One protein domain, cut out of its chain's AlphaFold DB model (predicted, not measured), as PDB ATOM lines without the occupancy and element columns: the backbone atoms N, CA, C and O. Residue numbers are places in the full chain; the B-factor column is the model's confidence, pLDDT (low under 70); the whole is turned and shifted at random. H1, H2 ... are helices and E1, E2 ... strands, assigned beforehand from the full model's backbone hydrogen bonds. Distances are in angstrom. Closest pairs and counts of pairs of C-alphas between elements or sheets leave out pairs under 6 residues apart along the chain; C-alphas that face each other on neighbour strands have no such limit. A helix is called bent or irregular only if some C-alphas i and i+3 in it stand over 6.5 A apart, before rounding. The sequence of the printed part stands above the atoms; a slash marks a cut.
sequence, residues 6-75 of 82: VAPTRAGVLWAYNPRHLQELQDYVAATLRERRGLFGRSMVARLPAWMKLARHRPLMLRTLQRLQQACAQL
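AT A GLANCE: This is residues 6 to 75 of the 82 residues of an uncharacterized protein of Xanthomonas arboricola (UniProt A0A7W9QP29). A two-stranded hairpin, E1 and E2, and a helix, H1, both pack on one long helix, H3, the hairpin along its residues 60 to 68 and H1 running back beside it at a shallow tilt. From the end of H1 a wide loop without a named element, residues 32 to 49, leads round to the very short helix H2, just before H3. The printed part has 70 residues, with two named strands and three named helices in the order E1, E2, H1, H2, H3; the sheet's order is E1 - E2, antiparallel, and the class is mostly helix. The whole is compact, with a radius of gyration of the C-alphas of 11.8 A, and it spans 35 by 24 by 22 A.

IN THESE COORDINATES: E1 is residues 6 to 9, 9.7 A from first to last C-alpha, and begins at C-alpha 6 at (-6.539, 31.732, 106.215). E2 is residues 12 to 16, 13.3 A long. H3, residues 55 to 74, is the longest helix at 29.1 A, and its C-alpha 74 is at (3.669, 19.947, 107.060). H3 is irregular: C-alphas 56 and 59 are 7.3 A apart, and its line is a rough one. H1 is residues 19 to 31, 18.0 A long, starting at C-alpha 19 at (-5.729, 23.168, 99.085). H2 is residues 50 to 53, 5.2 A long.

HOW THE PARTS SIT: E1 and E2 form a hairpin of antiparallel neighbour strands, their directions at 154 degrees. N 7 and O 14 are 2.8 A apart and N 14 and O 7 are 2.9 A apart, both within hydrogen-bond range. The closest C-alphas of E1 and H3 are those of Ala 7 and Thr 64, 7.2 A apart. Those of E2 and H3 are Leu 14 and Met 61, 7.8 A apart. H1 and H3 touch, closest at the C-alphas of Gln 26 and Leu 62, 6.6 A apart. They run opposite ways at a shallow tilt of 32 degrees, only just short of steep. H2 and H3 only just touch, and only at the corner by their link, with 3 pairs of C-alphas within 8 A; the closest are those of Trp 51 and His 57, 7.0 A apart. H1 is apart from E1 and from H2. Every O i to N i+4 pair is within hydrogen-bond range in H1, and 14 of 16 are in H3; H2 is too short for such a pair.

THE WHOLE: The two C-alphas farthest apart are those of Arg 36 and Leu 75, at 34.8 A. The printed part has no cut. The link from H1 to H2, 18 residues, is long; the other three are tight. The mean pLDDT of the printed part is 70.5, and residues 31 to 47 and 72 to 75 are under 70.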
ATOM      1  N   VAL A   6      -6.642  30.272 106.113       76.62
ATOM      2  CA  VAL A   6      -6.539  31.732 106.215       76.62
ATOM      3  C   VAL A   6      -5.144  32.123 106.695       76.62
ATOM      4  O   VAL A   6      -4.653  31.586 107.682       76.62
ATOM      5  N   ALA A   7      -4.509  33.072 106.009       75.81
ATOM      6  CA  ALA A   7      -3.237  33.663 106.399       75.81
ATOM      7  C   ALA A   7      -3.321  35.199 106.415       75.81
ATOM      8  O   ALA A   7      -3.574  35.820 105.374       75.81
ATOM      9  N   PRO A   8      -3.070  35.846 107.564       76.06
ATOM     10  CA  PRO A   8      -2.963  37.295 107.621       76.06
ATOM     11  C   PRO A   8      -1.684  37.763 106.911       76.06
ATOM     12  O   PRO A   8      -0.596  37.229 107.129       76.06
ATOM     13  N   THR A   9      -1.800  38.778 106.056       75.19
ATOM     14  CA  THR A   9      -0.661  39.448 105.413       75.19
ATOM     15  C   THR A   9      -0.677  40.939 105.715       75.19
ATOM     16  O   THR A   9      -1.706  41.501 106.085       75.19
ATOM     17  N   ARG A  10       0.457  41.614 105.489       73.81
ATOM     18  CA  ARG A  10       0.586  43.070 105.683       73.81
ATOM     19  C   ARG A  10      -0.370  43.904 104.817       73.81
ATOM     20  O   ARG A  10      -0.586  45.065 105.128       73.81
ATOM     21  N   ALA A  11      -0.904  43.340 103.732       73.94
ATOM     22  CA  ALA A  11      -1.850  44.014 102.839       73.94
ATOM     23  C   ALA A  11      -3.319  43.643 103.116       73.94
ATOM     24  O   ALA A  11      -4.223  44.310 102.622       73.94
ATOM     25  N   GLY A  12      -3.559  42.577 103.883       77.12
ATOM     26  CA  GLY A  12      -4.886  42.036 104.145       77.12
ATOM     27  C   GLY A  12      -4.860  40.533 104.406       77.12
ATOM     28  O   GLY A  12      -3.816  39.883 104.374       77.12
ATOM     29  N   VAL A  13      -6.025  39.957 104.677       78.31
ATOM     30  CA  VAL A  13      -6.156  38.529 104.975       78.31
ATOM     31  C   VAL A  13      -6.315  37.737 103.677       78.31
ATOM     32  O   VAL A  13      -7.277  37.942 102.938       78.31
ATOM     33  N   LEU A  14      -5.371  36.836 103.400       78.12
ATOM     34  CA  LEU A  14      -5.455  35.890 102.294       78.12
ATOM     35  C   LEU A  14      -6.188  34.639 102.778       78.12
ATOM     36  O   LEU A  14      -5.801  34.057 103.785       78.12
ATOM     37  N   TRP A  15      -7.226  34.212 102.070       73.94
ATOM     38  CA  TRP A  15      -7.991  33.016 102.414       73.94
ATOM     39  C   TRP A  15      -8.163  32.109 101.191       73.94
ATOM     40  O   TRP A  15      -8.248  32.581 100.060       73.94
ATOM     41  N   ALA A  16      -8.212  30.801 101.424       72.81
ATOM     42  CA  ALA A  16      -8.472  29.770 100.431       72.81
ATOM     43  C   ALA A  16      -9.407  28.719 101.037       72.81
ATOM     44  O   ALA A  16      -9.265  28.328 102.187       72.81
ATOM     45  N   TYR A  17     -10.378  28.251 100.260       71.31
ATOM     46  CA  TYR A  17     -11.407  27.324 100.753       71.31
ATOM     47  C   TYR A  17     -10.945  25.877 100.868       71.31
ATOM     48  O   TYR A  17     -11.614  25.114 101.543       71.31
ATOM     49  N   ASN A  18      -9.897  25.500 100.134       72.88
ATOM     50  CA  ASN A  18      -9.354  24.148 100.034       72.88
ATOM     51  C   ASN A  18      -7.917  24.237  99.485       72.88
ATOM     52  O   ASN A  18      -7.605  25.202  98.777       72.88
ATOM     53  N   PRO A  19      -7.062  23.219  99.693       73.19
ATOM     54  CA  PRO A  19      -5.729  23.168  99.085       73.19
ATOM     55  C   PRO A  19      -5.784  23.216  97.549       73.19
ATOM     56  O   PRO A  19      -4.962  23.879  96.926       73.19
ATOM     57  N   ARG A  20      -6.821  22.631  96.930       72.75
ATOM     58  CA  ARG A  20      -7.078  22.793  95.489       72.75
ATOM     59  C   ARG A  20      -7.264  24.262  95.104       72.75
ATOM     60  O   ARG A  20      -6.677  24.713  94.136       72.75
ATOM     61  N   HIS A  21      -8.024  25.032  95.884       75.38
ATOM     62  CA  HIS A  21      -8.217  26.463  95.626       75.38
ATOM     63  C   HIS A  21      -6.911  27.258  95.815       75.38
ATOM     64  O   HIS A  21      -6.659  28.209  95.081       75.38
ATOM     65  N   LEU A  22      -6.050  26.847  96.749       77.00
ATOM     66  CA  LEU A  22      -4.719  27.430  96.906       77.00
ATOM     67  C   LEU A  22      -3.861  27.234  95.641       77.00
ATOM     68  O   LEU A  22      -3.234  28.185  95.182       77.00
ATOM     69  N   GLN A  23      -3.888  26.026  95.065       76.38
ATOM     70  CA  GLN A  23      -3.197  25.692  93.817       76.38
ATOM     71  C   GLN A  23      -3.727  26.528  92.644       76.38
ATOM     72  O   GLN A  23      -2.936  27.123  91.924       76.38
ATOM     73  N   GLU A  24      -5.050  26.653  92.503       76.31
ATOM     74  CA  GLU A  24      -5.688  27.472  91.455       76.31
ATOM     75  C   GLU A  24      -5.319  28.960  91.579       76.31
ATOM     76  O   GLU A  24      -5.078  29.635  90.584       76.31
ATOM     77  N   LEU A  25      -5.246  29.494  92.805       76.25
ATOM     78  CA  LEU A  25      -4.790  30.864  93.064       76.25
ATOM     79  C   LEU A  25      -3.309  31.046  92.724       76.25
ATOM     80  O   LEU A  25      -2.927  32.089  92.196       76.25
ATOM     81  N   GLN A  26      -2.475  30.058  93.042       77.06
ATOM     82  CA  GLN A  26      -1.051  30.085  92.725       77.06
ATOM     83  C   GLN A  26      -0.835  30.025  91.213       77.06
ATOM     84  O   GLN A  26      -0.103  30.861  90.691       77.06
ATOM     85  N   ASP A  27      -1.525  29.116  90.524       76.19
ATOM     86  CA  ASP A  27      -1.518  29.003  89.067       76.19
ATOM     87  C   ASP A  27      -2.046  30.285  88.421       76.19
ATOM     88  O   ASP A  27      -1.393  30.838  87.552       76.19
ATOM     89  N   TYR A  28      -3.125  30.877  88.940       74.06
ATOM     90  CA  TYR A  28      -3.625  32.174  88.480       74.06
ATOM     91  C   TYR A  28      -2.578  33.291  88.603       74.06
ATOM     92  O   TYR A  28      -2.311  34.030  87.647       74.06
ATOM     93  N   VAL A  29      -1.974  33.441  89.786       74.25
ATOM     94  CA  VAL A  29      -0.982  34.493  90.039       74.25
ATOM     95  C   VAL A  29       0.294  34.250  89.221       74.25
ATOM     96  O   VAL A  29       0.874  35.225  88.737       74.25
ATOM     97  N   ALA A  30       0.691  32.988  89.024       70.88
ATOM     98  CA  ALA A  30       1.847  32.575  88.227       70.88
ATOM     99  C   ALA A  30       1.606  32.702  86.711       70.88
ATOM    100  O   ALA A  30       2.441  33.261  86.008       70.88
ATOM    101  N   ALA A  31       0.445  32.284  86.203       67.25
ATOM    102  CA  ALA A  31       0.042  32.374  84.795       67.25
ATOM    103  C   ALA A  31      -0.097  33.826  84.320       67.25
ATOM    104  O   ALA A  31       0.120  34.142  83.148       67.25
ATOM    105  N   THR A  32      -0.365  34.758  85.243       60.03
ATOM    106  CA  THR A  32      -0.372  36.186  84.909       60.03
ATOM    107  C   THR A  32       1.018  36.737  84.538       60.03
ATOM    108  O   THR A  32       1.125  37.924  84.226       60.03
ATOM    109  N   LEU A  33       2.099  35.942  84.558       59.03
ATOM    110  CA  LEU A  33       3.415  36.447  84.165       59.03
ATOM    111  C   LEU A  33       3.508  36.813  82.677       59.03
ATOM    112  O   LEU A  33       4.372  37.619  82.346       59.03
ATOM    113  N   ARG A  34       2.654  36.280  81.785       49.81
ATOM    114  CA  ARG A  34       2.690  36.654  80.353       49.81
ATOM    115  C   ARG A  34       1.424  36.420  79.536       49.81
ATOM    116  O   ARG A  34       1.329  36.977  78.448       49.81
ATOM    117  N   GLU A  35       0.436  35.688  80.038       46.84
ATOM    118  CA  GLU A  35      -0.770  35.411  79.262       46.84
ATOM    119  C   GLU A  35      -1.989  35.993  79.961       46.84
ATOM    120  O   GLU A  35      -2.469  35.514  80.988       46.84
ATOM    121  N   ARG A  36      -2.517  37.066  79.376       51.91
ATOM    122  CA  ARG A  36      -3.838  37.614  79.674       51.91
ATOM    123  C   ARG A  36      -4.900  36.616  79.192       51.91
ATOM    124  O   ARG A  36      -5.667  36.915  78.285       51.91
ATOM    125  N   ARG A  37      -4.932  35.407  79.756       45.97
ATOM    126  CA  ARG A  37      -5.967  34.419  79.462       45.97
ATOM    127  C   ARG A  37      -7.187  34.827  80.268       45.97
ATOM    128  O   ARG A  37      -7.191  34.753  81.494       45.97
ATOM    129  N   GLY A  38      -8.159  35.402  79.564       48.78
ATOM    130  CA  GLY A  38      -9.387  35.940  80.127       48.78
ATOM    131  C   GLY A  38     -10.070  34.923  81.032       48.78
ATOM    132  O   GLY A  38     -10.786  34.045  80.570       48.78
ATOM    133  N   LEU A  39      -9.871  35.056  82.341       52.72
ATOM    134  CA  LEU A  39     -10.726  34.413  83.324       52.72
ATOM    135  C   LEU A  39     -11.978  35.270  83.419       52.72
ATOM    136  O   LEU A  39     -12.073  36.208  84.210       52.72
ATOM    137  N   PHE A  40     -12.906  34.962  82.515       45.16
ATOM    138  CA  PHE A  40     -14.258  35.488  82.458       45.16
ATOM    139  C   PHE A  40     -14.967  35.251  83.804       45.16
ATOM    140  O   PHE A  40     -15.617  34.243  84.052       45.16
ATOM    141  N   GLY A  41     -14.798  36.204  84.717       50.19
ATOM    142  CA  GLY A  41     -15.885  36.847  85.446       50.19
ATOM    143  C   GLY A  41     -16.709  36.075  86.480       50.19
ATOM    144  O   GLY A  41     -17.554  36.730  87.080       50.19
ATOM    145  N   ARG A  42     -16.549  34.764  86.733       49.00
ATOM    146  CA  ARG A  42     -17.528  34.065  87.610       49.00
ATOM    147  C   ARG A  42     -17.014  33.108  88.692       49.00
ATOM    148  O   ARG A  42     -17.776  32.847  89.616       49.00
ATOM    149  N   SER A  43     -15.768  32.630  88.673       57.47
ATOM    150  CA  SER A  43     -15.444  31.447  89.500       57.47
ATOM    151  C   SER A  43     -15.149  31.699  90.986       57.47
ATOM    152  O   SER A  43     -15.711  31.014  91.826       57.47
ATOM    153  N   MET A  44     -14.301  32.655  91.370       63.16
ATOM    154  CA  MET A  44     -13.997  32.913  92.799       63.16
ATOM    155  C   MET A  44     -13.103  34.140  92.966       63.16
ATOM    156  O   MET A  44     -13.298  34.963  93.855       63.16
ATOM    157  N   VAL A  45     -12.183  34.295  92.012       61.47
ATOM    158  CA  VAL A  45     -11.231  35.404  91.882       61.47
ATOM    159  C   VAL A  45     -11.934  36.772  91.825       61.47
ATOM    160  O   VAL A  45     -11.407  37.772  92.305       61.47
ATOM    161  N   ALA A  46     -13.168  36.824  91.310       63.72
ATOM    162  CA  ALA A  46     -13.977  38.043  91.278       63.72
ATOM    163  C   ALA A  46     -14.344  38.563  92.682       63.72
ATOM    164  O   ALA A  46     -14.427  39.776  92.876       63.72
ATOM    165  N   ARG A  47     -14.505  37.662  93.665       69.94
ATOM    166  CA  ARG A  47     -14.808  38.002  95.068       69.94
ATOM    167  C   ARG A  47     -13.561  38.408  95.852       69.94
ATOM    168  O   ARG A  47     -13.666  38.728  97.034       69.94
ATOM    169  N   LEU A  48     -12.384  38.394  95.220       72.75
ATOM    170  CA  LEU A  48     -11.161  38.801  95.887       72.75
ATOM    171  C   LEU A  48     -11.149  40.318  96.127       72.75
ATOM    172  O   LEU A  48     -11.540  41.099  95.244       72.75
ATOM    173  N   PRO A  49     -10.633  40.744  97.292       75.38
ATOM    174  CA  PRO A  49     -10.358  42.138  97.588       75.38
ATOM    175  C   PRO A  49      -9.553  42.830  96.484       75.38
ATOM    176  O   PRO A  49      -8.699  42.227  95.832       75.38
ATOM    177  N   ALA A  50      -9.771  44.135  96.317       75.19
ATOM    178  CA  ALA A  50      -9.044  44.939  95.334       75.19
ATOM    179  C   ALA A  50      -7.515  44.836  95.491       75.19
ATOM    180  O   ALA A  50      -6.806  44.747  94.491       75.19
ATOM    181  N   TRP A  51      -7.005  44.752  96.726       77.31
ATOM    182  CA  TRP A  51      -5.569  44.627  96.990       77.31
ATOM    183  C   TRP A  51      -4.956  43.320  96.461       77.31
ATOM    184  O   TRP A  51      -3.800  43.331  96.051       77.31
ATOM    185  N   MET A  52      -5.720  42.222  96.379       73.44
ATOM    186  CA  MET A  52      -5.254  40.950  95.798       73.44
ATOM    187  C   MET A  52      -5.195  40.989  94.266       73.44
ATOM    188  O   MET A  52      -4.479  40.215  93.642       73.44
ATOM    189  N   LYS A  53      -5.940  41.906  93.645       70.19
ATOM    190  CA  LYS A  53      -5.936  42.114  92.190       70.19
ATOM    191  C   LYS A  53      -4.804  43.043  91.738       70.19
ATOM    192  O   LYS A  53      -4.507  43.132  90.549       70.19
ATOM    193  N   LEU A  54      -4.155  43.735  92.675       74.81
ATOM    194  CA  LEU A  54      -3.070  44.665  92.384       74.81
ATOM    195  C   LEU A  54      -1.761  43.921  92.114       74.81
ATOM    196  O   LEU A  54      -1.265  43.160  92.944       74.81
ATOM    197  N   ALA A  55      -1.133  44.243  90.983       71.31
ATOM    198  CA  ALA A  55       0.100  43.589  90.557       71.31
ATOM    199  C   ALA A  55       1.259  43.727  91.564       71.31
ATOM    200  O   ALA A  55       2.059  42.809  91.718       71.31
ATOM    201  N   ARG A  56       1.307  44.835  92.313       78.06
ATOM    202  CA  ARG A  56       2.330  45.091  93.341       78.06
ATOM    203  C   ARG A  56       2.300  44.105  94.513       78.06
ATOM    204  O   ARG A  56       3.323  43.891  95.153       78.06
ATOM    205  N   HIS A  57       1.146  43.495  94.799       78.50
ATOM    206  CA  HIS A  57       1.005  42.527  95.889       78.50
ATOM    207  C   HIS A  57       1.217  41.076  95.420       78.50
ATOM    208  O   HIS A  57       1.250  40.183  96.259       78.50
ATOM    209  N   ARG A  58       1.462  40.824  94.123       75.88
ATOM    210  CA  ARG A  58       1.758  39.482  93.575       75.88
ATOM    211  C   ARG A  58       2.897  38.744  94.294       75.88
ATOM    212  O   ARG A  58       2.666  37.609  94.703       75.88
ATOM    213  N   PRO A  59       4.096  39.329  94.500       80.44
ATOM    214  CA  PRO A  59       5.177  38.623  95.193       80.44
ATOM    215  C   PRO A  59       4.844  38.342  96.664       80.44
ATOM    216  O   PRO A  59       5.247  37.311  97.200       80.44
ATOM    217  N   LEU A  60       4.069  39.220  97.310       83.06
ATOM    218  CA  LEU A  60       3.556  38.982  98.660       83.06
ATOM    219  C   LEU A  60       2.581  37.795  98.664       83.06
ATOM    220  O   LEU A  60       2.722  36.896  99.486       83.06
ATOM    221  N   MET A  61       1.645  37.761  97.714       79.25
ATOM    222  CA  MET A  61       0.665  36.686  97.573       79.25
ATOM    223  C   MET A  61       1.326  35.344  97.275       79.25
ATOM    224  O   MET A  61       1.007  34.376  97.951       79.25
ATOM    225  N   LEU A  62       2.274  35.282  96.334       80.56
ATOM    226  CA  LEU A  62       3.013  34.054  96.024       80.56
ATOM    227  C   LEU A  62       3.740  33.513  97.254       80.56
ATOM    228  O   LEU A  62       3.606  32.334  97.564       80.56
ATOM    229  N   ARG A  63       4.440  34.374  98.007       83.50
ATOM    230  CA  ARG A  63       5.115  33.964  99.248       83.50
ATOM    231  C   ARG A  63       4.132  33.444 100.292       83.50
ATOM    232  O   ARG A  63       4.396  32.420 100.917       83.50
ATOM    233  N   THR A  64       3.008  34.128 100.494       82.75
ATOM    234  CA  THR A  64       1.990  33.702 101.462       82.75
ATOM    235  C   THR A  64       1.305  32.404 101.038       82.75
ATOM    236  O   THR A  64       1.141  31.523 101.878       82.75
ATOM    237  N   LEU A  65       0.950  32.255  99.759       80.44
ATOM    238  CA  LEU A  65       0.361  31.033  99.201       80.44
ATOM    239  C   LEU A  65       1.327  29.858  99.339       80.44
ATOM    240  O   LEU A  65       0.940  28.813  99.846       80.44
ATOM    241  N   GLN A  66       2.598  30.043  98.979       81.69
ATOM    242  CA  GLN A  66       3.622  29.011  99.124       81.69
ATOM    243  C   GLN A  66       3.826  28.621 100.597       81.69
ATOM    244  O   GLN A  66       3.904  27.438 100.914       81.69
ATOM    245  N   ARG A  67       3.832  29.595 101.517       81.69
ATOM    246  CA  ARG A  67       3.920  29.328 102.960       81.69
ATOM    247  C   ARG A  67       2.706  28.559 103.481       81.69
ATOM    248  O   ARG A  67       2.874  27.650 104.285       81.69
ATOM    249  N   LEU A  68       1.501  28.901 103.028       77.94
ATOM    250  CA  LEU A  68       0.269  28.172 103.350       77.94
ATOM    251  C   LEU A  68       0.294  26.741 102.807       77.94
ATOM    252  O   LEU A  68      -0.106  25.823 103.512       77.94
ATOM    253  N   GLN A  69       0.787  26.548 101.582       77.06
ATOM    254  CA  GLN A  69       0.931  25.231 100.964       77.06
ATOM    255  C   GLN A  69       1.894  24.361 101.768       77.06
ATOM    256  O   GLN A  69       1.571  23.228 102.103       77.06
ATOM    257  N   GLN A  70       3.056  24.916 102.120       78.31
ATOM    258  CA  GLN A  70       4.045  24.237 102.947       78.31
ATOM    259  C   GLN A  70       3.485  23.926 104.332       78.31
ATOM    260  O   GLN A  70       3.624  22.800 104.784       78.31
ATOM    261  N   ALA A  71       2.791  24.866 104.978       75.44
ATOM    262  CA  ALA A  71       2.148  24.627 106.269       75.44
ATOM    263  C   ALA A  71       1.073  23.528 106.189       75.44
ATOM    264  O   ALA A  71       1.006  22.676 107.069       75.44
ATOM    265  N   CYS A  72       0.273  23.503 105.120       67.50
ATOM    266  CA  CYS A  72      -0.723  22.458 104.883       67.50
ATOM    267  C   CYS A  72      -0.085  21.089 104.598       67.50
ATOM    268  O   CYS A  72      -0.650  20.077 104.988       67.50
ATOM    269  N   ALA A  73       1.070  21.054 103.925       67.38
ATOM    270  CA  ALA A  73       1.823  19.827 103.664       67.38
ATOM    271  C   ALA A  73       2.603  19.329 104.896       67.38
ATOM    272  O   ALA A  73       2.889  18.143 105.006       67.38
ATOM    273  N   GLN A  74       2.969  20.240 105.804       63.12
ATOM    274  CA  GLN A  74       3.669  19.947 107.060       63.12
ATOM    275  C   GLN A  74       2.713  19.514 108.178       63.12
ATOM    276  O   GLN A  74       3.131  18.828 109.107       63.12
ATOM    277  N   LEU A  75       1.436  19.897 108.104       54.12
ATOM    278  CA  LEU A  75       0.397  19.281 108.919       54.12
ATOM    279  C   LEU A  75       0.257  17.819 108.465       54.12
ATOM    280  O   LEU A  75      -0.039  17.604 107.287       54.12
TER     281      LEU A  75